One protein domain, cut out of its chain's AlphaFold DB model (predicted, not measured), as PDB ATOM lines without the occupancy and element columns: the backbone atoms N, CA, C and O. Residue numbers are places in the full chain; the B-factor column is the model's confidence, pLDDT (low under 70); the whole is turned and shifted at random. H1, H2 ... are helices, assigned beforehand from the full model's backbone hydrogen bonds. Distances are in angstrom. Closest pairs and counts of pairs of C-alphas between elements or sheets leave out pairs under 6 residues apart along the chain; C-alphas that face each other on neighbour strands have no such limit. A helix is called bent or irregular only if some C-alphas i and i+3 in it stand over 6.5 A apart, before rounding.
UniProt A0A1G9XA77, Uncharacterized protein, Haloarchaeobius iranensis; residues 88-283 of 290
ATOM      1  N   PRO A  88      29.116  26.804 -13.896       88.06
ATOM      2  CA  PRO A  88      29.294  25.564 -14.659       88.06
ATOM      3  C   PRO A  88      29.483  24.335 -13.756       88.06
ATOM      4  O   PRO A  88      28.890  23.293 -14.018       88.06
ATOM      5  N   LEU A  89      30.234  24.475 -12.660       89.88
ATOM      6  CA  LEU A  89      30.479  23.391 -11.701       89.88
ATOM      7  C   LEU A  89      29.201  23.004 -10.952       89.88
ATOM      8  O   LEU A  89      28.926  21.824 -10.757       89.88
ATOM      9  N   VAL A  90      28.402  24.001 -10.566       90.38
ATOM     10  CA  VAL A  90      27.114  23.800  -9.890       90.38
ATOM     11  C   VAL A  90      26.094  23.168 -10.834       90.38
ATOM     12  O   VAL A  90      25.371  22.258 -10.435       90.38
ATOM     13  N   ARG A  91      26.045  23.599 -12.101       90.56
ATOM     14  CA  ARG A  91      25.202  22.966 -13.127       90.56
ATOM     15  C   ARG A  91      25.549  21.487 -13.281       90.56
ATOM     16  O   ARG A  91      24.652  20.654 -13.373       90.56
ATOM     17  N   GLU A  92      26.836  21.167 -13.285       91.06
ATOM     18  CA  GLU A  92      27.313  19.793 -13.355       91.06
ATOM     19  C   GLU A  92      26.911  18.973 -12.116       91.06
ATOM     20  O   GLU A  92      26.376  17.876 -12.270       91.06
ATOM     21  N   GLU A  93      27.079  19.519 -10.905       91.69
ATOM     22  CA  GLU A  93      26.632  18.889  -9.650       91.69
ATOM     23  C   GLU A  93      25.121  18.590  -9.675       91.69
ATOM     24  O   GLU A  93      24.696  17.488  -9.327       91.69
ATOM     25  N   ILE A  94      24.297  19.537 -10.141       91.19
ATOM     26  CA  ILE A  94      22.848  19.323 -10.246       91.19
ATOM     27  C   ILE A  94      22.529  18.207 -11.246       91.19
ATOM     28  O   ILE A  94      21.721  17.330 -10.943       91.19
ATOM     29  N   ASN A  95      23.146  18.226 -12.427       89.94
ATOM     30  CA  ASN A  95      22.808  17.298 -13.505       89.94
ATOM     31  C   ASN A  95      23.334  15.879 -13.279       89.94
ATOM     32  O   ASN A  95      22.685  14.930 -13.705       89.94
ATOM     33  N   LYS A  96      24.490  15.724 -12.629       89.38
ATOM     34  CA  LYS A  96      25.120  14.412 -12.422       89.38
ATOM     35  C   LYS A  96      24.813  13.785 -11.063       89.38
ATOM     36  O   LYS A  96      24.956  12.576 -10.930       89.38
ATOM     37  N   ILE A  97      24.393  14.573 -10.070       90.19
ATOM     38  CA  ILE A  97      24.118  14.070  -8.715       90.19
ATOM     39  C   ILE A  97      22.653  14.285  -8.362       90.19
ATOM     40  O   ILE A  97      21.911  13.326  -8.179       90.19
ATOM     41  N   VAL A  98      22.225  15.546  -8.277       91.25
ATOM     42  CA  VAL A  98      20.942  15.884  -7.647       91.25
ATOM     43  C   VAL A  98      19.755  15.398  -8.479       91.25
ATOM     44  O   VAL A  98      18.875  14.732  -7.945       91.25
ATOM     45  N   ARG A  99      19.728  15.683  -9.786       89.81
ATOM     46  CA  ARG A  99      18.651  15.242 -10.690       89.81
ATOM     47  C   ARG A  99      18.543  13.711 -10.754       89.81
ATOM     48  O   ARG A  99      17.455  13.216 -10.471       89.81
ATOM     49  N   PRO A 100      19.622  12.951 -11.038       88.44
ATOM     50  CA  PRO A 100      19.556  11.493 -11.039       88.44
ATOM     51  C   PRO A 100      19.107  10.911  -9.697       88.44
ATOM     52  O   PRO A 100      18.276  10.008  -9.685       88.44
ATOM     53  N   ALA A 101      19.598  11.448  -8.574       90.25
ATOM     54  CA  ALA A 101      19.187  10.994  -7.247       90.25
ATOM     55  C   ALA A 101      17.687  11.223  -7.005       90.25
ATOM     56  O   ALA A 101      17.004  10.321  -6.529       90.25
ATOM     57  N   ILE A 102      17.149  12.384  -7.396       90.50
ATOM     58  CA  ILE A 102      15.706  12.664  -7.329       90.50
ATOM     59  C   ILE A 102      14.916  11.649  -8.168       90.50
ATOM     60  O   ILE A 102      13.967  11.050  -7.668       90.50
ATOM     61  N   THR A 103      15.311  11.418  -9.423       87.88
ATOM     62  CA  THR A 103      14.633  10.455 -10.308       87.88
ATOM     63  C   THR A 103      14.649   9.040  -9.725       87.88
ATOM     64  O   THR A 103      13.616   8.369  -9.717       87.88
ATOM     65  N   ARG A 104      15.795   8.593  -9.194       87.94
ATOM     66  CA  ARG A 104      15.928   7.276  -8.552       87.94
ATOM     67  C   ARG A 104      15.062   7.166  -7.296       87.94
ATOM     68  O   ARG A 104      14.371   6.166  -7.149       87.94
ATOM     69  N   LEU A 105      15.010   8.196  -6.450       89.19
ATOM     70  CA  LEU A 105      14.148   8.211  -5.260       89.19
ATOM     71  C   LEU A 105      12.663   8.148  -5.606       89.19
ATOM     72  O   LEU A 105      11.929   7.391  -4.977       89.19
ATOM     73  N   PHE A 106      12.215   8.899  -6.616       86.31
ATOM     74  CA  PHE A 106      10.831   8.807  -7.083       86.31
ATOM     75  C   PHE A 106      10.509   7.414  -7.626       86.31
ATOM     76  O   PHE A 106       9.446   6.874  -7.323       86.31
ATOM     77  N   SER A 107      11.438   6.807  -8.369       82.69
ATOM     78  CA  SER A 107      11.273   5.441  -8.863       82.69
ATOM     79  C   SER A 107      11.220   4.416  -7.725       82.69
ATOM     80  O   SER A 107      10.313   3.587  -7.699       82.69
ATOM     81  N   ASN A 108      12.129   4.498  -6.748       84.31
ATOM     82  CA  ASN A 108      12.129   3.631  -5.565       84.31
ATOM     83  C   ASN A 108      10.823   3.785  -4.775       84.31
ATOM     84  O   ASN A 108      10.204   2.792  -4.402       84.31
ATOM     85  N   ARG A 109      10.351   5.020  -4.574       83.19
ATOM     86  CA  ARG A 109       9.084   5.293  -3.891       83.19
ATOM     87  C   ARG A 109       7.892   4.646  -4.597       83.19
ATOM     88  O   ARG A 109       7.112   3.971  -3.932       83.19
ATOM     89  N   ASP A 110       7.761   4.834  -5.909       80.56
ATOM     90  CA  ASP A 110       6.674   4.239  -6.700       80.56
ATOM     91  C   ASP A 110       6.686   2.704  -6.595       80.56
ATOM     92  O   ASP A 110       5.642   2.080  -6.413       80.56
ATOM     93  N   ARG A 111       7.873   2.084  -6.597       78.19
ATOM     94  CA  ARG A 111       8.020   0.629  -6.425       78.19
ATOM     95  C   ARG A 111       7.595   0.162  -5.034       78.19
ATOM     96  O   ARG A 111       6.848  -0.810  -4.929       78.19
ATOM     97  N   ILE A 112       8.011   0.869  -3.979       79.50
ATOM     98  CA  ILE A 112       7.603   0.582  -2.593       79.50
ATOM     99  C   ILE A 112       6.086   0.724  -2.436       79.50
ATOM    100  O   ILE A 112       5.459  -0.110  -1.789       79.50
ATOM    101  N   GLU A 113       5.479   1.757  -3.027       77.00
ATOM    102  CA  GLU A 113       4.031   1.991  -2.962       77.00
ATOM    103  C   GLU A 113       3.226   0.914  -3.701       77.00
ATOM    104  O   GLU A 113       2.148   0.544  -3.241       77.00
ATOM    105  N   ARG A 114       3.760   0.363  -4.797       71.31
ATOM    106  CA  ARG A 114       3.138  -0.747  -5.537       71.31
ATOM    107  C   ARG A 114       3.366  -2.123  -4.904       71.31
ATOM    108  O   ARG A 114       2.724  -3.081  -5.322       71.31
ATOM    109  N   GLY A 115       4.263  -2.235  -3.922       64.88
ATOM    110  CA  GLY A 115       4.545  -3.489  -3.216       64.88
ATOM    111  C   GLY A 115       5.266  -4.550  -4.055       64.88
ATOM    112  O   GLY A 115       5.243  -5.715  -3.688       64.88
ATOM    113  N   LEU A 116       5.893  -4.174  -5.175       63.91
ATOM    114  CA  LEU A 116       6.624  -5.084  -6.068       63.91
ATOM    115  C   LEU A 116       8.098  -4.678  -6.129       63.91
ATOM    116  O   LEU A 116       8.600  -4.219  -7.157       63.91
ATOM    117  N   VAL A 117       8.778  -4.791  -4.988       71.56
ATOM    118  CA  VAL A 117      10.189  -4.431  -4.849       71.56
ATOM    119  C   VAL A 117      11.018  -5.702  -4.756       71.56
ATOM    120  O   VAL A 117      10.792  -6.558  -3.901       71.56
ATOM    121  N   LYS A 118      12.042  -5.811  -5.598       71.88
ATOM    122  CA  LYS A 118      13.066  -6.831  -5.398       71.88
ATOM    123  C   LYS A 118      13.985  -6.364  -4.267       71.88
ATOM    124  O   LYS A 118      14.788  -5.454  -4.461       71.88
ATOM    125  N   TRP A 119      13.776  -6.922  -3.074       75.75
ATOM    126  CA  TRP A 119      14.606  -6.635  -1.901       75.75
ATOM    127  C   TRP A 119      15.893  -7.462  -1.898       75.75
ATOM    128  O   TRP A 119      16.899  -6.955  -1.426       75.75
ATOM    129  N   ARG A 120      15.885  -8.667  -2.482       70.94
ATOM    130  CA  ARG A 120      17.046  -9.567  -2.541       70.94
ATOM    131  C   ARG A 120      18.215  -8.976  -3.339       70.94
ATOM    132  O   ARG A 120      17.989  -8.416  -4.417       70.94
ATOM    133  N   HIS A 121      19.445  -9.160  -2.863       58.91
ATOM    134  CA  HIS A 121      20.661  -8.878  -3.624       58.91
ATOM    135  C   HIS A 121      20.946 -10.061  -4.558       58.91
ATOM    136  O   HIS A 121      21.467 -11.086  -4.132       58.91
ATOM    137  N   LEU A 122      20.564  -9.960  -5.832       46.94
ATOM    138  CA  LEU A 122      20.896 -10.993  -6.814       46.94
ATOM    139  C   LEU A 122      21.835 -10.435  -7.873       46.94
ATOM    140  O   LEU A 122      21.409  -9.701  -8.761       46.94
ATOM    141  N   ASP A 123      23.087 -10.875  -7.813       41.44
ATOM    142  CA  ASP A 123      23.977 -10.920  -8.965       41.44
ATOM    143  C   ASP A 123      23.519 -12.090  -9.852       41.44
ATOM    144  O   ASP A 123      23.863 -13.222  -9.537       41.44
ATOM    145  N   PHE A 124      22.693 -11.850 -10.881       34.25
ATOM    146  CA  PHE A 124      22.588 -12.597 -12.162       34.25
ATOM    147  C   PHE A 124      21.211 -12.435 -12.846       34.25
ATOM    148  O   PHE A 124      20.174 -12.252 -12.207       34.25
ATOM    149  N   GLU A 125      21.220 -12.556 -14.181       37.47
ATOM    150  CA  GLU A 125      20.102 -12.455 -15.143       37.47
ATOM    151  C   GLU A 125      18.871 -13.350 -14.870       37.47
ATOM    152  O   GLU A 125      17.841 -13.184 -15.523       37.47
ATOM    153  N   GLU A 126      18.920 -14.273 -13.911       39.78
ATOM    154  CA  GLU A 126      17.900 -15.318 -13.742       39.78
ATOM    155  C   GLU A 126      16.653 -14.858 -12.956       39.78
ATOM    156  O   GLU A 126      15.577 -15.436 -13.085       39.78
ATOM    157  N   ALA A 127      16.738 -13.734 -12.233       38.16
ATOM    158  CA  ALA A 127      15.612 -13.160 -11.478       38.16
ATOM    159  C   ALA A 127      14.761 -12.138 -12.251       38.16
ATOM    160  O   ALA A 127      13.831 -11.548 -11.696       38.16
ATOM    161  N   ILE A 128      15.076 -11.897 -13.527       39.97
ATOM    162  CA  ILE A 128      14.408 -10.880 -14.355       39.97
ATOM    163  C   ILE A 128      12.953 -11.279 -14.696       39.97
ATOM    164  O   ILE A 128      12.156 -10.423 -15.081       39.97
ATOM    165  N   SER A 129      12.548 -12.541 -14.500       43.06
ATOM    166  CA  SER A 129      11.217 -13.038 -14.891       43.06
ATOM    167  C   SER A 129      10.254 -13.371 -13.740       43.06
ATOM    168  O   SER A 129       9.053 -13.474 -13.984       43.06
ATOM    169  N   THR A 130      10.722 -13.512 -12.496       46.19
ATOM    170  CA  THR A 130       9.999 -14.305 -11.479       46.19
ATOM    171  C   THR A 130       9.201 -13.527 -10.429       46.19
ATOM    172  O   THR A 130       8.401 -14.138  -9.728       46.19
ATOM    173  N   VAL A 131       9.326 -12.193 -10.350       45.81
ATOM    174  CA  VAL A 131       8.453 -11.339  -9.497       45.81
ATOM    175  C   VAL A 131       7.902 -10.107 -10.242       45.81
ATOM    176  O   VAL A 131       7.091  -9.353  -9.711       45.81
ATOM    177  N   GLY A 132       8.312  -9.858 -11.493       45.78
ATOM    178  CA  GLY A 132       7.880  -8.673 -12.256       45.78
ATOM    179  C   GLY A 132       8.251  -7.321 -11.612       45.78
ATOM    180  O   GLY A 132       7.757  -6.277 -12.041       45.78
ATOM    181  N   GLY A 133       9.095  -7.330 -10.576       52.47
ATOM    182  CA  GLY A 133       9.514  -6.154  -9.819       52.47
ATOM    183  C   GLY A 133      10.876  -5.633 -10.270       52.47
ATOM    184  O   GLY A 133      11.781  -6.403 -10.575       52.47
ATOM    185  N   ASN A 134      11.032  -4.310 -10.274       58.44
ATOM    186  CA  ASN A 134      12.328  -3.662 -10.472       58.44
ATOM    187  C   ASN A 134      13.058  -3.526  -9.120       58.44
ATOM    188  O   ASN A 134      12.423  -3.231  -8.105       58.44
ATOM    189  N   GLU A 135      14.383  -3.679  -9.103       62.59
ATOM    190  CA  GLU A 135      15.222  -3.471  -7.908       62.59
ATOM    191  C   GLU A 135      15.209  -2.017  -7.457       62.59
ATOM    192  O   GLU A 135      15.239  -1.113  -8.294       62.59
ATOM    193  N   ASN A 136      15.215  -1.775  -6.145       62.25
ATOM    194  CA  ASN A 136      15.518  -0.445  -5.624       62.25
ATOM    195  C   ASN A 136      16.943  -0.055  -6.020       62.25
ATOM    196  O   ASN A 136      17.880  -0.827  -5.851       62.25
ATOM    197  N   ILE A 137      17.099   1.154  -6.552       75.38
ATOM    198  CA  ILE A 137      18.367   1.605  -7.124       75.38
ATOM    199  C   ILE A 137      19.084   2.464  -6.086       75.38
ATOM    200  O   ILE A 137      18.510   3.436  -5.583       75.38
ATOM    201  N   GLU A 138      20.345   2.136  -5.807       80.00
ATOM    202  CA  GLU A 138      21.250   3.000  -5.046       80.00
ATOM    203  C   GLU A 138      21.368   4.378  -5.709       80.00
ATOM    204  O   GLU A 138      21.400   4.520  -6.937       80.00
ATOM    205  N   LEU A 139      21.455   5.438  -4.915       81.31
ATOM    206  CA  LEU A 139      21.589   6.788  -5.465       81.31
ATOM    207  C   LEU A 139      22.979   7.014  -6.055       81.31
ATOM    208  O   LEU A 139      23.120   7.771  -7.018       81.31
ATOM    209  N   LEU A 140      23.983   6.323  -5.523       77.25
ATOM    210  CA  LEU A 140      25.337   6.271  -6.054       77.25
ATOM    211  C   LEU A 140      25.512   4.980  -6.861       77.25
ATOM    212  O   LEU A 140      25.513   3.897  -6.297       77.25
ATOM    213  N   SER A 141      25.645   5.083  -8.186       66.88
ATOM    214  CA  SER A 141      25.993   3.925  -9.031       66.88
ATOM    215  C   SER A 141      27.507   3.803  -9.211       66.88
ATOM    216  O   SER A 141      28.224   4.785  -9.058       66.88
ATOM    217  N   ASP A 142      28.000   2.645  -9.646       60.72
ATOM    218  CA  ASP A 142      29.441   2.427  -9.871       60.72
ATOM    219  C   ASP A 142      30.055   3.341 -10.947       60.72
ATOM    220  O   ASP A 142      31.243   3.648 -10.925       60.72
ATOM    221  N   SER A 143      29.235   3.849 -11.871       63.41
ATOM    222  CA  SER A 143      29.626   4.793 -12.930       63.41
ATOM    223  C   SER A 143      29.745   6.255 -12.475       63.41
ATOM    224  O   SER A 143      29.803   7.175 -13.294       63.41
ATOM    225  N   PHE A 144      29.714   6.500 -11.171       73.81
ATOM    226  CA  PHE A 144      29.560   7.828 -10.613       73.81
ATOM    227  C   PHE A 144      30.877   8.610 -10.507       73.81
ATOM    228  O   PHE A 144      31.907   8.104 -10.059       73.81
ATOM    229  N   ASP A 145      30.838   9.890 -10.887       84.94
ATOM    230  CA  ASP A 145      32.004  10.772 -10.829       84.94
ATOM    231  C   ASP A 145      32.294  11.203  -9.385       84.94
ATOM    232  O   ASP A 145      31.702  12.141  -8.833       84.94
ATOM    233  N   ARG A 146      33.250  10.502  -8.773       86.25
ATOM    234  CA  ARG A 146      33.674  10.721  -7.389       86.25
ATOM    235  C   ARG A 146      34.139  12.152  -7.123       86.25
ATOM    236  O   ARG A 146      33.852  12.686  -6.055       86.25
ATOM    237  N   THR A 147      34.798  12.795  -8.086       88.88
ATOM    238  CA  THR A 147      35.325  14.158  -7.913       88.88
ATOM    239  C   THR A 147      34.187  15.157  -7.744       88.88
ATOM    240  O   THR A 147      34.211  16.008  -6.855       88.88
ATOM    241  N   ILE A 148      33.154  15.035  -8.578       88.94
ATOM    242  CA  ILE A 148      31.981  15.917  -8.537       88.94
ATOM    243  C   ILE A 148      31.210  15.706  -7.236       88.94
ATOM    244  O   ILE A 148      30.711  16.665  -6.650       88.94
ATOM    245  N   TYR A 149      31.153  14.475  -6.739       89.88
ATOM    246  CA  TYR A 149      30.486  14.167  -5.479       89.88
ATOM    247  C   TYR A 149      31.222  14.595  -4.234       89.88
ATOM    248  O   TYR A 149      30.593  14.996  -3.254       89.88
ATOM    249  N   ASP A 150      32.544  14.496  -4.240       89.25
ATOM    250  CA  ASP A 150      33.338  14.999  -3.136       89.25
ATOM    251  C   ASP A 150      33.194  16.519  -3.052       89.25
ATOM    252  O   ASP A 150      32.816  17.015  -1.991       89.25
ATOM    253  N   ARG A 151      33.258  17.222  -4.190       91.75
ATOM    254  CA  ARG A 151      32.959  18.660  -4.283       91.75
ATOM    255  C   ARG A 151      31.532  19.013  -3.844       91.75
ATOM    256  O   ARG A 151      31.331  19.933  -3.050       91.75
ATOM    257  N   PHE A 152      30.527  18.274  -4.318       91.94
ATOM    258  CA  PHE A 152      29.142  18.445  -3.869       91.94
ATOM    259  C   PHE A 152      29.020  18.229  -2.358       91.94
ATOM    260  O   PHE A 152      28.335  18.983  -1.674       91.94
ATOM    261  N   GLY A 153      29.727  17.234  -1.826       90.44
ATOM    262  CA  GLY A 153      29.801  16.919  -0.409       90.44
ATOM    263  C   GLY A 153      30.421  18.009   0.447       90.44
ATOM    264  O   GLY A 153      29.926  18.271   1.537       90.44
ATOM    265  N   GLU A 154      31.470  18.662  -0.042       90.88
ATOM    266  CA  GLU A 154      32.069  19.823   0.619       90.88
ATOM    267  C   GLU A 154      31.080  20.993   0.679       90.88
ATOM    268  O   GLU A 154      30.971  21.673   1.699       90.88
ATOM    269  N   ARG A 155      30.298  21.200  -0.391       89.25
ATOM    270  CA  ARG A 155      29.280  22.260  -0.462       89.25
ATOM    271  C   ARG A 155      28.018  21.934   0.348       89.25
ATOM    272  O   ARG A 155      27.390  22.842   0.896       89.25
ATOM    273  N   LYS A 156      27.602  20.665   0.376       92.38
ATOM    274  CA  LYS A 156      26.339  20.159   0.948       92.38
ATOM    275  C   LYS A 156      26.579  18.873   1.769       92.38
ATOM    276  O   LYS A 156      26.057  17.808   1.421       92.38
ATOM    277  N   PRO A 157      27.313  18.950   2.896       92.75
ATOM    278  CA  PRO A 157      27.708  17.766   3.668       92.75
ATOM    279  C   PRO A 157      26.518  17.007   4.264       92.75
ATOM    280  O   PRO A 157      26.515  15.778   4.269       92.75
ATOM    281  N   GLY A 158      25.473  17.719   4.699       92.31
ATOM    282  CA  GLY A 158      24.251  17.095   5.218       92.31
ATOM    283  C   GLY A 158      23.558  16.205   4.183       92.31
ATOM    284  O   GLY A 158      23.239  15.057   4.474       92.31
ATOM    285  N   VAL A 159      23.417  16.696   2.947       93.06
ATOM    286  CA  VAL A 159      22.778  15.948   1.851       93.06
ATOM    287  C   VAL A 159      23.616  14.733   1.461       93.06
ATOM    288  O   VAL A 159      23.080  13.644   1.278       93.06
ATOM    289  N   LYS A 160      24.946  14.881   1.402       92.50
ATOM    290  CA  LYS A 160      25.865  13.758   1.167       92.50
ATOM    291  C   LYS A 160      25.702  12.652   2.210       92.50
ATOM    292  O   LYS A 160      25.657  11.478   1.847       92.50
ATOM    293  N   ASN A 161      25.597  13.017   3.485       92.00
ATOM    294  CA  ASN A 161      25.404  12.048   4.559       92.00
ATOM    295  C   ASN A 161      24.049  11.344   4.459       92.00
ATOM    296  O   ASN A 161      23.998  10.135   4.647       92.00
ATOM    297  N   GLN A 162      22.982  12.060   4.100       93.38
ATOM    298  CA  GLN A 162      21.669  11.445   3.890       93.38
ATOM    299  C   GLN A 162      21.646  10.497   2.683       93.38
ATOM    300  O   GLN A 162      21.076   9.419   2.790       93.38
ATOM    301  N   ILE A 163      22.309  10.843   1.570       92.25
ATOM    302  CA  ILE A 163      22.470   9.935   0.417       92.25
ATOM    303  C   ILE A 163      23.160   8.634   0.850       92.25
ATOM    304  O   ILE A 163      22.686   7.546   0.549       92.25
ATOM    305  N   ARG A 164      24.257   8.737   1.611       90.56
ATOM    306  CA  ARG A 164      24.966   7.558   2.134       90.56
ATOM    307  C   ARG A 164      24.119   6.753   3.115       90.56
ATOM    308  O   ARG A 164      24.197   5.532   3.106       90.56
ATOM    309  N   ALA A 165      23.360   7.426   3.977       90.69
ATOM    310  CA  ALA A 165      22.461   6.769   4.919       90.69
ATOM    311  C   ALA A 165      21.391   5.965   4.173       90.69
ATOM    312  O   ALA A 165      21.241   4.784   4.457       90.69
ATOM    313  N   HIS A 166      20.763   6.562   3.156       92.12
ATOM    314  CA  HIS A 166      19.810   5.886   2.278       92.12
ATOM    315  C   HIS A 166      20.408   4.629   1.629       92.12
ATOM    316  O   HIS A 166      19.838   3.550   1.753       92.12
ATOM    317  N   ASP A 167      21.572   4.734   0.978       90.38
ATOM    318  CA  ASP A 167      22.177   3.583   0.288       90.38
ATOM    319  C   ASP A 167      22.604   2.483   1.281       90.38
ATOM    320  O   ASP A 167      22.491   1.291   0.994       90.38
ATOM    321  N   ASN A 168      23.046   2.861   2.485       89.69
ATOM    322  CA  ASN A 168      23.349   1.908   3.552       89.69
ATOM    323  C   ASN A 168      22.091   1.224   4.109       89.69
ATOM    324  O   ASN A 168      22.142   0.031   4.401       89.69
ATOM    325  N   GLU A 169      20.989   1.954   4.290       90.31
ATOM    326  CA  GLU A 169      19.698   1.399   4.717       90.31
ATOM    327  C   GLU A 169      19.163   0.413   3.684       90.31
ATOM    328  O   GLU A 169      18.796  -0.703   4.049       90.31
ATOM    329  N   LEU A 170      19.218   0.774   2.398       89.44
ATOM    330  CA  LEU A 170      18.841  -0.119   1.309       89.44
ATOM    331  C   LEU A 170      19.659  -1.417   1.349       89.44
ATOM    332  O   LEU A 170      19.080  -2.496   1.362       89.44
ATOM    333  N   LYS A 171      20.990  -1.330   1.464       87.94
ATOM    334  CA  LYS A 171      21.868  -2.513   1.569       87.94
ATOM    335  C   LYS A 171      21.562  -3.383   2.781       87.94
ATOM    336  O   LYS A 171      21.612  -4.605   2.680       87.94
ATOM    337  N   LYS A 172      21.290  -2.769   3.936       90.06
ATOM    338  CA  LYS A 172      20.926  -3.500   5.156       90.06
ATOM    339  C   LYS A 172      19.615  -4.249   4.970       90.06
ATOM    340  O   LYS A 172      19.571  -5.434   5.273       90.06
ATOM    341  N   LEU A 173      18.590  -3.580   4.439       90.25
ATOM    342  CA  LEU A 173      17.304  -4.206   4.149       90.25
ATOM    343  C   LEU A 173      17.434  -5.316   3.116       90.25
ATOM    344  O   LEU A 173      16.821  -6.360   3.292       90.25
ATOM    345  N   SER A 174      18.250  -5.125   2.081       88.56
ATOM    346  CA  SER A 174      18.469  -6.158   1.075       88.56
ATOM    347  C   SER A 174      19.117  -7.407   1.651       88.56
ATOM    348  O   SER A 174      18.586  -8.494   1.476       88.56
ATOM    349  N   ARG A 175      20.190  -7.253   2.434       89.25
ATOM    350  CA  ARG A 175      20.831  -8.391   3.112       89.25
ATOM    351  C   ARG A 175      19.906  -9.075   4.108       89.25
ATOM    352  O   ARG A 175      19.947 -10.290   4.240       89.25
ATOM    353  N   PHE A 176      19.091  -8.299   4.818       92.00
ATOM    354  CA  PHE A 176      18.127  -8.868   5.753       92.00
ATOM    355  C   PHE A 176      17.030  -9.642   5.012       92.00
ATOM    356  O   PHE A 176      16.665 -10.736   5.425       92.00
ATOM    357  N   ALA A 177      16.569  -9.125   3.868       90.38
ATOM    358  CA  ALA A 177      15.662  -9.847   2.988       90.38
ATOM    359  C   ALA A 177      16.291 -11.136   2.448       90.38
ATOM    360  O   ALA A 177      15.584 -12.132   2.384       90.38
ATOM    361  N   ASP A 178      17.583 -11.141   2.095       89.38
ATOM    362  CA  ASP A 178      18.288 -12.360   1.672       89.38
ATOM    363  C   ASP A 178      18.196 -13.439   2.762       89.38
ATOM    364  O   ASP A 178      17.751 -14.547   2.491       89.38
ATOM    365  N   THR A 179      18.514 -13.081   4.013       91.44
ATOM    366  CA  THR A 179      18.418 -13.999   5.162       91.44
ATOM    367  C   THR A 179      16.998 -14.529   5.356       91.44
ATOM    368  O   THR A 179      16.803 -15.733   5.479       91.44
ATOM    369  N   LEU A 180      15.995 -13.648   5.310       93.44
ATOM    370  CA  LEU A 180      14.594 -14.048   5.450       93.44
ATOM    371  C   LEU A 180      14.116 -14.939   4.299       93.44
ATOM    372  O   LEU A 180      13.304 -15.831   4.521       93.44
ATOM    373  N   ILE A 181      14.574 -14.693   3.069       90.88
ATOM    374  CA  ILE A 181      14.230 -15.529   1.913       90.88
ATOM    375  C   ILE A 181      14.807 -16.927   2.096       90.88
ATOM    376  O   ILE A 181      14.070 -17.894   1.924       90.88
ATOM    377  N   ASP A 182      16.077 -17.024   2.481       91.94
ATOM    378  CA  ASP A 182      16.754 -18.302   2.681       91.94
ATOM    379  C   ASP A 182      16.090 -19.119   3.809       91.94
ATOM    380  O   ASP A 182      15.900 -20.326   3.668       91.94
ATOM    381  N   GLU A 183      15.667 -18.468   4.900       94.19
ATOM    382  CA  GLU A 183      14.974 -19.118   6.026       94.19
ATOM    383  C   GLU A 183      13.527 -19.525   5.696       94.19
ATOM    384  O   GLU A 183      13.041 -20.548   6.176       94.19
ATOM    385  N   LEU A 184      12.826 -18.752   4.860       94.56
ATOM    386  CA  LEU A 184      11.422 -19.000   4.515       94.56
ATOM    387  C   LEU A 184      11.221 -19.927   3.318       94.56
ATOM    388  O   LEU A 184      10.117 -20.458   3.162       94.56
ATOM    389  N   ALA A 185      12.233 -20.100   2.466       92.44
ATOM    390  CA  ALA A 185      12.089 -20.817   1.206       92.44
ATOM    391  C   ALA A 185      11.567 -22.245   1.416       92.44
ATOM    392  O   ALA A 185      10.498 -22.593   0.912       92.44
ATOM    393  N   GLU A 186      12.270 -23.045   2.218       94.44
ATOM    394  CA  GLU A 186      11.900 -24.439   2.470       94.44
ATOM    395  C   GLU A 186      10.544 -24.576   3.199       94.44
ATOM    396  O   GLU A 186       9.689 -25.315   2.703       94.44
ATOM    397  N   PRO A 187      10.259 -23.856   4.307       95.00
ATOM    398  CA  PRO A 187       8.961 -23.956   4.980       95.00
ATOM    399  C   PRO A 187       7.762 -23.607   4.087       95.00
ATOM    400  O   PRO A 187       6.720 -24.273   4.137       95.00
ATOM    401  N   LEU A 188       7.887 -22.573   3.249       92.94
ATOM    402  CA  LEU A 188       6.814 -22.165   2.338       92.94
ATOM    403  C   LEU A 188       6.626 -23.161   1.195       92.94
ATOM    404  O   LEU A 188       5.486 -23.476   0.843       92.94
ATOM    405  N   GLU A 189       7.722 -23.679   0.641       92.88
ATOM    406  CA  GLU A 189       7.687 -24.721  -0.380       92.88
ATOM    407  C   GLU A 189       7.013 -25.991   0.156       92.88
ATOM    408  O   GLU A 189       6.051 -26.486  -0.442       92.88
ATOM    409  N   GLN A 190       7.435 -26.462   1.334       91.94
ATOM    410  CA  GLN A 190       6.860 -27.634   1.989       91.94
ATOM    411  C   GLN A 190       5.367 -27.449   2.271       91.94
ATOM    412  O   GLN A 190       4.587 -28.374   2.031       91.94
ATOM    413  N   TYR A 191       4.942 -26.268   2.730       91.31
ATOM    414  CA  TYR A 191       3.525 -25.980   2.956       91.31
ATOM    415  C   TYR A 191       2.692 -26.108   1.669       91.31
ATOM    416  O   TYR A 191       1.596 -26.672   1.702       91.31
ATOM    417  N   VAL A 192       3.193 -25.610   0.533       89.75
ATOM    418  CA  VAL A 192       2.482 -25.707  -0.752       89.75
ATOM    419  C   VAL A 192       2.454 -27.149  -1.263       89.75
ATOM    420  O   VAL A 192       1.400 -27.604  -1.706       89.75
ATOM    421  N   GLN A 193       3.567 -27.880  -1.160       88.62
ATOM    422  CA  GLN A 193       3.678 -29.261  -1.645       88.62
ATOM    423  C   GLN A 193       2.826 -30.256  -0.845       88.62
ATOM    424  O   GLN A 193       2.222 -31.154  -1.428       88.62
ATOM    425  N   HIS A 194       2.759 -30.105   0.480       84.69
ATOM    426  CA  HIS A 194       2.105 -31.078   1.368       84.69
ATOM    427  C   HIS A 194       0.647 -30.741   1.692       84.69
ATOM    428  O   HIS A 194      -0.037 -31.518   2.357       84.69
ATOM    429  N   SER A 195       0.155 -29.583   1.256       79.88
ATOM    430  CA  SER A 195      -1.235 -29.203   1.466       79.88
ATOM    431  C   SER A 195      -2.102 -29.685   0.305       79.88
ATOM    432  O   SER A 195      -2.048 -29.131  -0.795       79.88
ATOM    433  N   ASP A 196      -2.963 -30.673   0.573       69.25
ATOM    434  CA  ASP A 196      -3.874 -31.301  -0.403       69.25
ATOM    435  C   ASP A 196      -4.725 -30.293  -1.200       69.25
ATOM    436  O   ASP A 196      -5.136 -30.555  -2.333       69.25
ATOM    437  N   SER A 197      -5.005 -29.131  -0.601       71.25
ATOM    438  CA  SER A 197      -5.810 -28.054  -1.198       71.25
ATOM    439  C   SER A 197      -4.982 -27.090  -2.055       71.25
ATOM    440  O   SER A 197      -5.502 -26.492  -2.994       71.25
ATOM    441  N   VAL A 198      -3.699 -26.921  -1.728       73.94
ATOM    442  CA  VAL A 198      -2.822 -25.880  -2.285       73.94
ATOM    443  C   VAL A 198      -1.928 -26.443  -3.393       73.94
ATOM    444  O   VAL A 198      -1.752 -25.787  -4.420       73.94
ATOM    445  N   GLY A 199      -1.446 -27.682  -3.247       64.06
ATOM    446  CA  GLY A 199      -0.570 -28.356  -4.215       64.06
ATOM    447  C   GLY A 199      -1.207 -28.612  -5.589       64.06
ATOM    448  O   GLY A 199      -0.517 -28.954  -6.544       64.06
ATOM    449  N   GLN A 200      -2.523 -28.408  -5.734       65.62
ATOM    450  CA  GLN A 200      -3.207 -28.451  -7.035       65.62
ATOM    451  C   GLN A 200      -3.034 -27.161  -7.853       65.62
ATOM    452  O   GLN A 200      -3.236 -27.177  -9.068       65.62
ATOM    453  N   SER A 201      -2.676 -26.046  -7.208       69.81
ATOM    454  CA  SER A 201      -2.543 -24.741  -7.864       69.81
ATOM    455  C   SER A 201      -1.185 -24.552  -8.539       69.81
ATOM    456  O   SER A 201      -1.119 -23.869  -9.559       69.81
ATOM    457  N   ILE A 202      -0.115 -25.154  -8.003       77.81
ATOM    458  CA  ILE A 202       1.249 -25.113  -8.553       77.81
ATOM    459  C   ILE A 202       1.924 -26.461  -8.302       77.81
ATOM    460  O   ILE A 202       2.000 -26.906  -7.162       77.81
ATOM    461  N   ARG A 203       2.418 -27.093  -9.374       69.62
ATOM    462  CA  ARG A 203       3.020 -28.434  -9.330       69.62
ATOM    463  C   ARG A 203       4.423 -28.442  -8.718       69.62
ATOM    464  O   ARG A 203       4.715 -29.333  -7.936       69.62
ATOM    465  N   ASP A 204       5.234 -27.444  -9.062       79.75
ATOM    466  CA  ASP A 204       6.624 -27.303  -8.621       79.75
ATOM    467  C   ASP A 204       6.805 -25.885  -8.045       79.75
ATOM    468  O   ASP A 204       7.157 -24.960  -8.783       79.75
ATOM    469  N   PRO A 205       6.419 -25.654  -6.775       84.69
ATOM    470  CA  PRO A 205       6.579 -24.352  -6.143       84.69
ATOM    471  C   PRO A 205       8.054 -24.053  -5.882       84.69
ATOM    472  O   PRO A 205       8.794 -24.915  -5.428       84.69
ATOM    473  N   ASP A 206       8.451 -22.811  -6.124       87.50
ATOM    474  CA  ASP A 206       9.770 -22.284  -5.790       87.50
ATOM    475  C   ASP A 206       9.670 -21.524  -4.461       87.50
ATOM    476  O   ASP A 206       8.987 -20.493  -4.367       87.50
ATOM    477  N   GLY A 207      10.321 -22.062  -3.427       86.25
ATOM    478  CA  GLY A 207      10.329 -21.491  -2.085       86.25
ATOM    479  C   GLY A 207      10.841 -20.051  -2.030       86.25
ATOM    480  O   GLY A 207      10.255 -19.221  -1.333       86.25
ATOM    481  N   GLU A 208      11.872 -19.707  -2.803       87.50
ATOM    482  CA  GLU A 208      12.456 -18.361  -2.796       87.50
ATOM    483  C   GLU A 208      11.497 -17.331  -3.408       87.50
ATOM    484  O   GLU A 208      11.383 -16.195  -2.924       87.50
ATOM    485  N   ILE A 209      10.761 -17.724  -4.454       84.94
ATOM    486  CA  ILE A 209       9.717 -16.884  -5.054       84.94
ATOM    487  C   ILE A 209       8.567 -16.690  -4.065       84.94
ATOM    488  O   ILE A 209       8.100 -15.563  -3.878       84.94
ATOM    489  N   LEU A 210       8.121 -17.759  -3.399       88.00
ATOM    490  CA  LEU A 210       7.071 -17.683  -2.383       88.00
ATOM    491  C   LEU A 210       7.475 -16.764  -1.225       88.00
ATOM    492  O   LEU A 210       6.699 -15.880  -0.856       88.00
ATOM    493  N   ALA A 211       8.695 -16.914  -0.705       90.00
ATOM    494  CA  ALA A 211       9.247 -16.050   0.333       90.00
ATOM    495  C   ALA A 211       9.300 -14.589  -0.127       90.00
ATOM    496  O   ALA A 211       8.821 -13.692   0.569       90.00
ATOM    497  N   SER A 212       9.775 -14.340  -1.351       86.75
ATOM    498  CA  SER A 212       9.827 -12.998  -1.942       86.75
ATOM    499  C   SER A 212       8.446 -12.349  -2.070       86.75
ATOM    500  O   SER A 212       8.298 -11.149  -1.813       86.75
ATOM    501  N   ILE A 213       7.424 -13.118  -2.457       85.31
ATOM    502  CA  ILE A 213       6.034 -12.651  -2.531       85.31
ATOM    503  C   ILE A 213       5.516 -12.319  -1.126       85.31
ATOM    504  O   ILE A 213       4.946 -11.244  -0.928       85.31
ATOM    505  N   VAL A 214       5.744 -13.199  -0.147       89.69
ATOM    506  CA  VAL A 214       5.310 -12.997   1.245       89.69
ATOM    507  C   VAL A 214       5.944 -11.741   1.849       89.69
ATOM    508  O   VAL A 214       5.219 -10.915   2.399       89.69
ATOM    509  N   LEU A 215       7.257 -11.547   1.683       88.81
ATOM    510  CA  LEU A 215       7.992 -10.375   2.180       88.81
ATOM    511  C   LEU A 215       7.543  -9.061   1.534       88.81
ATOM    512  O   LEU A 215       7.567  -7.989   2.152       88.81
ATOM    513  N   ASN A 216       7.156  -9.111   0.262       84.12
ATOM    514  CA  ASN A 216       6.615  -7.951  -0.432       84.12
ATOM    515  C   ASN A 216       5.177  -7.644  -0.019       84.12
ATOM    516  O   ASN A 216       4.821  -6.468   0.068       84.12
ATOM    517  N   ASN A 217       4.400  -8.684   0.290       84.62
ATOM    518  CA  ASN A 217       2.982  -8.623   0.622       84.62
ATOM    519  C   ASN A 217       2.181  -7.747  -0.370       84.62
ATOM    520  O   ASN A 217       1.535  -6.775   0.043       84.62
ATOM    521  N   PRO A 218       2.253  -8.029  -1.685       80.62
ATOM    522  CA  PRO A 218       1.588  -7.206  -2.679       80.62
ATOM    523  C   PRO A 218       0.061  -7.339  -2.563       80.62
ATOM    524  O   PRO A 218      -0.448  -8.426  -2.268       80.62
ATOM    525  N   PRO A 219      -0.707  -6.278  -2.869       79.88
ATOM    526  CA  PRO A 219      -2.170  -6.348  -2.881       79.88
ATOM    527  C   PRO A 219      -2.711  -7.337  -3.932       79.88
ATOM    528  O   PRO A 219      -3.844  -7.792  -3.819       79.88
ATOM    529  N   GLY A 220      -1.906  -7.685  -4.941       78.69
ATOM    530  CA  GLY A 220      -2.177  -8.717  -5.938       78.69
ATOM    531  C   GLY A 220      -0.987  -8.877  -6.891       78.69
ATOM    532  O   GLY A 220      -0.186  -7.955  -7.033       78.69
ATOM    533  N   LEU A 221      -0.862 -10.036  -7.546       73.25
ATOM    534  CA  LEU A 221       0.287 -10.355  -8.413       73.25
ATOM    535  C   LEU A 221       0.039 -10.139  -9.916       73.25
ATOM    536  O   LEU A 221       0.912 -10.419 -10.730       73.25
ATOM    537  N   GLY A 222      -1.117  -9.594 -10.305       72.00
ATOM    538  CA  GLY A 222      -1.500  -9.445 -11.710       72.00
ATOM    539  C   GLY A 222      -1.816 -10.791 -12.378       72.00
ATOM    540  O   GLY A 222      -1.156 -11.800 -12.152       72.00
ATOM    541  N   ASN A 223      -2.836 -10.816 -13.234       73.94
ATOM    542  CA  ASN A 223      -3.442 -12.071 -13.710       73.94
ATOM    543  C   ASN A 223      -2.508 -12.980 -14.533       73.94
ATOM    544  O   ASN A 223      -2.816 -14.151 -14.721       73.94
ATOM    545  N   ASN A 224      -1.385 -12.453 -15.028       72.56
ATOM    546  CA  ASN A 224      -0.426 -13.201 -15.845       72.56
ATOM    547  C   ASN A 224       0.701 -13.858 -15.025       72.56
ATOM    548  O   ASN A 224       1.542 -14.538 -15.606       72.56
ATOM    549  N   HIS A 225       0.764 -13.641 -13.708       77.31
ATOM    550  CA  HIS A 225       1.824 -14.191 -12.864       77.31
ATOM    551  C   HIS A 225       1.512 -15.635 -12.444       77.31
ATOM    552  O   HIS A 225       0.404 -15.921 -11.990       77.31
ATOM    553  N   SER A 226       2.495 -16.539 -12.513       80.19
ATOM    554  CA  SER A 226       2.313 -17.977 -12.222       80.19
ATOM    555  C   SER A 226       1.781 -18.254 -10.809       80.19
ATOM    556  O   SER A 226       1.061 -19.221 -10.589       80.19
ATOM    557  N   TYR A 227       2.090 -17.366  -9.862       82.94
ATOM    558  CA  TYR A 227       1.645 -17.442  -8.465       82.94
ATOM    559  C   TYR A 227       0.382 -16.623  -8.150       82.94
ATOM    560  O   TYR A 227      -0.025 -16.567  -6.993       82.94
ATOM    561  N   ALA A 228      -0.255 -15.975  -9.136       84.12
ATOM    562  CA  ALA A 228      -1.360 -15.046  -8.884       84.12
ATOM    563  C   ALA A 228      -2.550 -15.700  -8.176       84.12
ATOM    564  O   ALA A 228      -2.983 -15.211  -7.132       84.12
ATOM    565  N   LYS A 229      -3.021 -16.837  -8.699       86.19
ATOM    566  CA  LYS A 229      -4.142 -17.585  -8.117       86.19
ATOM    567  C   LYS A 229      -3.815 -18.102  -6.713       86.19
ATOM    568  O   LYS A 229      -4.628 -17.985  -5.804       86.19
ATOM    569  N   LEU A 230      -2.600 -18.629  -6.529       87.88
ATOM    570  CA  LEU A 230      -2.123 -19.090  -5.224       87.88
ATOM    571  C   LEU A 230      -2.148 -17.952  -4.195       87.88
ATOM    572  O   LEU A 230      -2.638 -18.134  -3.083       87.88
ATOM    573  N   TRP A 231      -1.623 -16.782  -4.561       89.06
ATOM    574  CA  TRP A 231      -1.579 -15.624  -3.675       89.06
ATOM    575  C   TRP A 231      -2.976 -15.105  -3.333       89.06
ATOM    576  O   TRP A 231      -3.259 -14.831  -2.169       89.06
ATOM    577  N   GLU A 232      -3.872 -15.008  -4.314       88.81
ATOM    578  CA  GLU A 232      -5.252 -14.562  -4.101       88.81
ATOM    579  C   GLU A 232      -6.004 -15.466  -3.111       88.81
ATOM    580  O   GLU A 232      -6.638 -14.968  -2.182       88.81
ATOM    581  N   GLU A 233      -5.869 -16.786  -3.254       90.06
ATOM    582  CA  GLU A 233      -6.596 -17.763  -2.438       90.06
ATOM    583  C   GLU A 233      -5.931 -18.038  -1.075       90.06
ATOM    584  O   GLU A 233      -6.627 -18.284  -0.087       90.06
ATOM    585  N   TYR A 234      -4.594 -17.988  -0.988       90.81
ATOM    586  CA  TYR A 234      -3.845 -18.522   0.159       90.81
ATOM    587  C   TYR A 234      -2.841 -17.558   0.815       90.81
ATOM    588  O   TYR A 234      -2.120 -17.991   1.720       90.81
ATOM    589  N   ASN A 235      -2.804 -16.263   0.457       90.25
ATOM    590  CA  ASN A 235      -1.869 -15.289   1.060       90.25
ATOM    591  C   ASN A 235      -1.855 -15.321   2.598       90.25
ATOM    592  O   ASN A 235      -0.795 -15.251   3.213       90.25
ATOM    593  N   THR A 236      -3.018 -15.467   3.237       93.38
ATOM    594  CA  THR A 236      -3.137 -15.423   4.699       93.38
ATOM    595  C   THR A 236      -2.482 -16.645   5.336       93.38
ATOM    596  O   THR A 236      -1.814 -16.522   6.361       93.38
ATOM    597  N   ASN A 237      -2.608 -17.815   4.706       93.94
ATOM    598  CA  ASN A 237      -1.985 -19.034   5.204       93.94
ATOM    599  C   ASN A 237      -0.470 -19.018   4.988       93.94
ATOM    600  O   ASN A 237       0.257 -19.363   5.912       93.94
ATOM    601  N   LEU A 238      -0.004 -18.566   3.818       92.94
ATOM    602  CA  LEU A 238       1.426 -18.402   3.533       92.94
ATOM    603  C   LEU A 238       2.081 -17.435   4.526       92.94
ATOM    604  O   LEU A 238       3.118 -17.738   5.106       92.94
ATOM    605  N   ARG A 239       1.424 -16.304   4.810       93.38
ATOM    606  CA  ARG A 239       1.884 -15.363   5.839       93.38
ATOM    607  C   ARG A 239       1.899 -15.996   7.224       93.38
ATOM    608  O   ARG A 239       2.838 -15.765   7.969       93.38
ATOM    609  N   ARG A 240       0.889 -16.792   7.580       94.75
ATOM    610  CA  ARG A 240       0.854 -17.482   8.877       94.75
ATOM    611  C   ARG A 240       2.021 -18.456   9.039       94.75
ATOM    612  O   ARG A 240       2.571 -18.507  10.128       94.75
ATOM    613  N   VAL A 241       2.383 -19.197   7.988       95.25
ATOM    614  CA  VAL A 241       3.588 -20.047   7.997       95.25
ATOM    615  C   VAL A 241       4.817 -19.177   8.228       95.25
ATOM    616  O   VAL A 241       5.547 -19.410   9.177       95.25
ATOM    617  N   ALA A 242       4.975 -18.099   7.462       95.00
ATOM    618  CA  ALA A 242       6.124 -17.215   7.615       95.00
ATOM    619  C   ALA A 242       6.242 -16.601   9.026       95.00
ATOM    620  O   ALA A 242       7.322 -16.591   9.600       95.00
ATOM    621  N   TYR A 243       5.133 -16.157   9.631       95.81
ATOM    622  CA  TYR A 243       5.128 -15.650  11.012       95.81
ATOM    623  C   TYR A 243       5.390 -16.724  12.072       95.81
ATOM    624  O   TYR A 243       5.812 -16.382  13.173       95.81
ATOM    625  N   ALA A 244       5.092 -17.991  11.784       95.38
ATOM    626  CA  ALA A 244       5.403 -19.084  12.695       95.38
ATOM    627  C   ALA A 244       6.903 -19.410  12.694       95.38
ATOM    628  O   ALA A 244       7.428 -19.759  13.746       95.38
ATOM    629  N   GLU A 245       7.566 -19.266  11.544       95.50
ATOM    630  CA  GLU A 245       8.995 -19.558  11.389       95.50
ATOM    631  C   GLU A 245       9.892 -18.392  11.831       95.50
ATOM    632  O   GLU A 245      10.804 -18.599  12.624       95.50
ATOM    633  N   VAL A 246       9.626 -17.168  11.353       94.81
ATOM    634  CA  VAL A 246      10.514 -15.992  11.530       94.81
ATOM    635  C   VAL A 246       9.725 -14.722  11.882       94.81
ATOM    636  O   VAL A 246       9.877 -13.652  11.290       94.81
ATOM    637  N   GLY A 247       8.755 -14.855  12.792       93.12
ATOM    638  CA  GLY A 247       7.773 -13.805  13.084       93.12
ATOM    639  C   GLY A 247       8.349 -12.503  13.649       93.12
ATOM    640  O   GLY A 247       7.867 -11.422  13.284       93.12
ATOM    641  N   ASP A 248       9.366 -12.593  14.506       94.81
ATOM    642  CA  ASP A 248      10.019 -11.423  15.102       94.81
ATOM    643  C   ASP A 248      10.854 -10.695  14.035       94.81
ATOM    644  O   ASP A 248      10.686  -9.493  13.815       94.81
ATOM    645  N   GLU A 249      11.642 -11.435  13.256       95.88
ATOM    646  CA  GLU A 249      12.479 -10.914  12.176       95.88
ATOM    647  C   GLU A 249      11.645 -10.306  11.037       95.88
ATOM    648  O   GLU A 249      12.004  -9.270  10.470       95.88
ATOM    649  N   LEU A 250      10.484 -10.893  10.719       92.50
ATOM    650  CA  LEU A 250       9.523 -10.309   9.781       92.50
ATOM    651  C   LEU A 250       8.993  -8.965  10.268       92.50
ATOM    652  O   LEU A 250       8.806  -8.053   9.460       92.50
ATOM    653  N   THR A 251       8.721  -8.845  11.566       93.88
ATOM    654  CA  THR A 251       8.235  -7.595  12.158       93.88
ATOM    655  C   THR A 251       9.303  -6.513  12.033       93.88
ATOM    656  O   THR A 251       9.018  -5.460  11.453       93.88
ATOM    657  N   ASP A 252      10.542  -6.816  12.423       94.69
ATOM    658  CA  ASP A 252      11.695  -5.921  12.275       94.69
ATOM    659  C   ASP A 252      11.925  -5.516  10.809       94.69
ATOM    660  O   ASP A 252      12.218  -4.358  10.496       94.69
ATOM    661  N   PHE A 253      11.748  -6.448   9.870       92.69
ATOM    662  CA  PHE A 253      11.879  -6.168   8.444       92.69
ATOM    663  C   PHE A 253      10.793  -5.217   7.928       92.69
ATOM    664  O   PHE A 253      11.082  -4.295   7.157       92.69
ATOM    665  N   TYR A 254       9.537  -5.391   8.351       90.81
ATOM    666  CA  TYR A 254       8.454  -4.480   7.976       90.81
ATOM    667  C   TYR A 254       8.617  -3.088   8.594       90.81
ATOM    668  O   TYR A 254       8.347  -2.094   7.910       90.81
ATOM    669  N   GLU A 255       9.094  -3.000   9.835       92.81
ATOM    670  CA  GLU A 255       9.462  -1.729  10.465       92.81
ATOM    671  C   GLU A 255      10.594  -1.049   9.692       92.81
ATOM    672  O   GLU A 255      10.445   0.097   9.260       92.81
ATOM    673  N   GLY A 256      11.655  -1.788   9.362       92.06
ATOM    674  CA  GLY A 256      12.753  -1.289   8.541       92.06
ATOM    675  C   GLY A 256      12.300  -0.792   7.161       92.06
ATOM    676  O   GLY A 256      12.754   0.257   6.698       92.06
ATOM    677  N   LYS A 257      11.350  -1.476   6.504       89.25
ATOM    678  CA  LYS A 257      10.734  -1.002   5.245       89.25
ATOM    679  C   LYS A 257       9.972   0.311   5.431       89.25
ATOM    680  O   LYS A 257      10.011   1.171   4.544       89.25
ATOM    681  N   SER A 258       9.261   0.464   6.548       89.62
ATOM    682  CA  SER A 258       8.542   1.696   6.888       89.62
ATOM    683  C   SER A 258       9.513   2.861   7.097       89.62
ATOM    684  O   SER A 258       9.336   3.929   6.499       89.62
ATOM    685  N   ASP A 259      10.586   2.631   7.853       90.81
ATOM    686  CA  ASP A 259      11.635   3.618   8.105       90.81
ATOM    687  C   ASP A 259      12.344   4.025   6.815       90.81
ATOM    688  O   ASP A 259      12.458   5.213   6.512       90.81
ATOM    689  N   TYR A 260      12.711   3.061   5.970       90.44
ATOM    690  CA  TYR A 260      13.319   3.348   4.673       90.44
ATOM    691  C   TYR A 260      12.394   4.159   3.757       90.44
ATOM    692  O   TYR A 260      12.841   5.083   3.065       90.44
ATOM    693  N   LYS A 261      11.082   3.889   3.772       88.38
ATOM    694  CA  LYS A 261      10.095   4.711   3.052       88.38
ATOM    695  C   LYS A 261      10.080   6.147   3.582       88.38
ATOM    696  O   LYS A 261       9.996   7.092   2.789       88.38
ATOM    697  N   TYR A 262      10.168   6.335   4.897       89.00
ATOM    698  CA  TYR A 262      10.273   7.662   5.503       89.00
ATOM    699  C   TYR A 262      11.571   8.374   5.088       89.00
ATOM    700  O   TYR A 262      11.508   9.510   4.601       89.00
ATOM    701  N   THR A 263      12.723   7.701   5.177       88.25
ATOM    702  CA  THR A 263      14.030   8.230   4.753       88.25
ATOM    703  C   THR A 263      14.014   8.637   3.280       88.25
ATOM    704  O   THR A 263      14.415   9.753   2.942       88.25
ATOM    705  N   THR A 264      13.471   7.785   2.406       89.50
ATOM    706  CA  THR A 264      13.326   8.036   0.960       89.50
ATOM    707  C   THR A 264      12.523   9.314   0.692       89.50
ATOM    708  O   THR A 264      12.946  10.177  -0.081       89.50
ATOM    709  N   ASN A 265      11.382   9.483   1.368       89.06
ATOM    710  CA  ASN A 265      10.536  10.671   1.226       89.06
ATOM    711  C   ASN A 265      11.224  11.946   1.733       89.06
ATOM    712  O   ASN A 265      11.190  12.986   1.067       89.06
ATOM    713  N   SER A 266      11.862  11.869   2.900       91.12
ATOM    714  CA  SER A 266      12.584  12.989   3.509       91.12
ATOM    715  C   SER A 266      13.752  13.460   2.633       91.12
ATOM    716  O   SER A 266      13.900  14.657   2.352       91.12
ATOM    717  N   LEU A 267      14.543  12.513   2.125       94.12
ATOM    718  CA  LEU A 267      15.675  12.793   1.250       94.12
ATOM    719  C   LEU A 267      15.229  13.365  -0.100       94.12
ATOM    720  O   LEU A 267      15.839  14.320  -0.579       94.12
ATOM    721  N   SER A 268      14.141  12.856  -0.683       91.25
ATOM    722  CA  SER A 268      13.577  13.404  -1.925       91.25
ATOM    723  C   SER A 268      13.257  14.895  -1.781       91.25
ATOM    724  O   SER A 268      13.695  15.714  -2.593       91.25
ATOM    725  N   ASN A 269      12.578  15.278  -0.695       92.06
ATOM    726  CA  ASN A 269      12.265  16.681  -0.417       92.06
ATOM    727  C   ASN A 269      13.531  17.525  -0.225       92.06
ATOM    728  O   ASN A 269      13.631  18.631  -0.760       92.06
ATOM    729  N   THR A 270      14.522  16.992   0.491       94.81
ATOM    730  CA  THR A 270      15.785  17.696   0.739       94.81
ATOM    731  C   THR A 270      16.584  17.897  -0.551       94.81
ATOM    732  O   THR A 270      17.164  18.966  -0.758       94.81
ATOM    733  N   LEU A 271      16.597  16.918  -1.457       93.06
ATOM    734  CA  LEU A 271      17.268  17.035  -2.751       93.06
ATOM    735  C   LEU A 271      16.570  18.032  -3.677       93.06
ATOM    736  O   LEU A 271      17.259  18.827  -4.315       93.06
ATOM    737  N   VAL A 272      15.233  18.058  -3.703       92.81
ATOM    738  CA  VAL A 272      14.461  19.075  -4.439       92.81
ATOM    739  C   VAL A 272      14.779  20.477  -3.914       92.81
ATOM    740  O   VAL A 272      15.155  21.354  -4.689       92.81
ATOM    741  N   GLN A 273      14.743  20.683  -2.596       93.12
ATOM    742  CA  GLN A 273      15.098  21.973  -1.992       93.12
ATOM    743  C   GLN A 273      16.558  22.361  -2.263       93.12
ATOM    744  O   GLN A 273      16.863  23.525  -2.528       93.12
ATOM    745  N   THR A 274      17.469  21.387  -2.225       92.38
ATOM    746  CA  THR A 274      18.889  21.600  -2.519       92.38
ATOM    747  C   THR A 274      19.092  22.017  -3.969       92.38
ATOM    748  O   THR A 274      19.822  22.978  -4.218       92.38
ATOM    749  N   ARG A 275      18.415  21.355  -4.914       93.12
ATOM    750  CA  ARG A 275      18.397  21.736  -6.330       93.12
ATOM    751  C   ARG A 275      17.928  23.178  -6.490       93.12
ATOM    752  O   ARG A 275      18.649  23.976  -7.082       93.12
ATOM    753  N   ASP A 276      16.770  23.517  -5.931       90.88
ATOM    754  CA  ASP A 276      16.152  24.833  -6.102       90.88
ATOM    755  C   ASP A 276      17.015  25.944  -5.480       90.88
ATOM    756  O   ASP A 276      17.194  27.011  -6.072       90.88
ATOM    757  N   SER A 277      17.623  25.679  -4.316       90.38
ATOM    758  CA  SER A 277      18.613  26.566  -3.692       90.38
ATOM    759  C   SER A 277      19.834  26.760  -4.591       90.38
ATOM    760  O   SER A 277      20.252  27.892  -4.803       90.38
ATOM    761  N   MET A 278      20.392  25.691  -5.165       90.06
ATOM    762  CA  MET A 278      21.548  25.792  -6.060       90.06
ATOM    763  C   MET A 278      21.206  26.529  -7.364       90.06
ATOM    764  O   MET A 278      22.008  27.331  -7.839       90.06
ATOM    765  N   GLN A 279      20.015  26.322  -7.930       88.81
ATOM    766  CA  GLN A 279      19.567  27.055  -9.117       88.81
ATOM    767  C   GLN A 279      19.420  28.551  -8.838       88.81
ATOM    768  O   GLN A 279      19.872  29.369  -9.641       88.81
ATOM    769  N   ARG A 280      18.841  28.907  -7.686       88.19
ATOM    770  CA  ARG A 280      18.645  30.298  -7.267       88.19
ATOM    771  C   ARG A 280      19.965  30.995  -6.945       88.19
ATOM    772  O   ARG A 280      20.212  32.070  -7.477       88.19
ATOM    773  N   ASP A 281      20.810  30.373  -6.123       86.56
ATOM    774  CA  ASP A 281      22.072  30.950  -5.639       86.56
ATOM    775  C   ASP A 281      23.080  31.201  -6.768       86.56
ATOM    776  O   ASP A 281      23.882  32.129  -6.688       86.56
ATOM    777  N   TYR A 282      23.067  30.358  -7.805       85.44
ATOM    778  CA  TYR A 282      24.048  30.402  -8.894       85.44
ATOM    779  C   TYR A 282      23.450  30.836 -10.237       85.44
ATOM    780  O   TYR A 282      24.146  30.828 -11.258       85.44
ATOM    781  N   HIS A 283      22.173  31.237 -10.244       84.50
ATOM    782  CA  HIS A 283      21.421  31.625 -11.440       84.50
ATOM    783  C   HIS A 283      21.547  30.589 -12.567       84.50
ATOM    784  O   HIS A 283      21.778  30.918 -13.733       84.50
TER     785      HIS A 283
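This is residues 88 to 283 of the 290 residues of an uncharacterized protein of Haloarchaeobius iranensis (UniProt A0A1G9XA77). Picture a rod made of long helices laid lengthwise: H1, bent but running nearly straight, and the long arm H4a both pack along H6b, with H1 covering the part of H6b towards its last residue. At one end of the rod the short helix H3 packs on the arm H1a, and at the other end H4b, H5 and H6a make a small crossed head, where H6 turns sharply from H6a into H6b. The printed part has 196 residues with six named helices in the order H1 to H6 and no named strand; the class is all helix. The whole is only just loose, close to compact, with a radius of gyration of the C-alphas of 19.9 A, and spans 68 by 32 by 26 A.

Start with H1, residues 88 to 114, assigned as one helix by its hydrogen bonds but bent: C-alphas 96 and 99 are 6.7 A apart, and its arms H1a, residues 88 to 96, and H1b, residues 99 to 114, stand at a shallow tilt of 20 degrees. Next comes H2, residues 125 to 128, which touches no helix. H3, residues 146 to 155, touches H1a, the closest C-alphas being Glu 93 and Ile 148 at 6.2 A, opposite ways at a steep tilt of 69 degrees, only just short of perpendicular. H4, residues 157 to 194, is one helix by its hydrogen bonds but bent, with C-alphas 183 and 186 7.1 A apart; its arms H4a, residues 157 to 183, and H4b, residues 186 to 194, stand at 41 degrees, a steep tilt. H3 and H4a touch only at the corner, and only just, with 3 pairs of C-alphas within 8 A; the closest are Gly 153 and Lys 160, 5.3 A. H5, residues 207 to 216, touches H4a with the closest C-alphas, Ile 181 and Ala 211, 5.3 A apart. H5 touches H4b as well, where the closest C-alphas, Glu 189 and Gly 207, are 4.5 A apart. H6, residues 228 to 282, was likewise assigned as one helix by its hydrogen bonds but is bent, with C-alphas 245 and 248 9.0 A apart; its arms are H6a, residues 228 to 245, and H6b, residues 248 to 282. H6a is itself irregular, C-alphas 233 and 236 being 8.3 A apart. H6a touches H5 about perpendicular, at 89 degrees, closest at the C-alphas of Val 214 and Arg 239, 6.2 A. It touches H4b too, closest at Leu 188 and Leu 238, whose C-alphas are 6.7 A apart. H6b touches H4a with 17 pairs of C-alphas within 8 A, closest at Glu 169 and Tyr 260, 6.7 A, opposite ways at a shallow tilt of 24 degrees. With residues 261 to 275 alone H6b touches H1b, closest at the C-alphas of Ile 102 and Ser 268, 5.9 A, opposite ways at a shallow tilt of 32 degrees. H1b and H4a are only just apart, 8.4 A at the closest. In H1a, H1b, H3, H4a, H4b, H5 and H6b every O i to N i+4 pair is within hydrogen-bond range, in H6a 12 of 14 are, and H2 is too short for such a pair.

Find C-alpha 88 at (29.294, 25.564, -14.659), where H1a begins; H1b then runs 22.9 A. H2 is 6.0 A long, H3 14.2 A and H5 14.1 A. Find C-alpha 157 at (27.708, 17.766, 3.668); from there H4a runs 39.1 A. H6a spans 23.2 A, and H6b runs 50.2 A to C-alpha 282 at (24.048, 30.402, -8.894).

The two C-alphas farthest apart, those of Asp 196 and His 283, are 68.7 A apart, while the first and last printed C-alphas, Pro 88 and His 283, are 10.4 A apart. The printed part has no cut. The links H2 to H3, H4 to H5 and H5 to H6 are long. The mean pLDDT of the printed part is 83.5; look for values under 70 in 26 residues, among them residues 121 to 136.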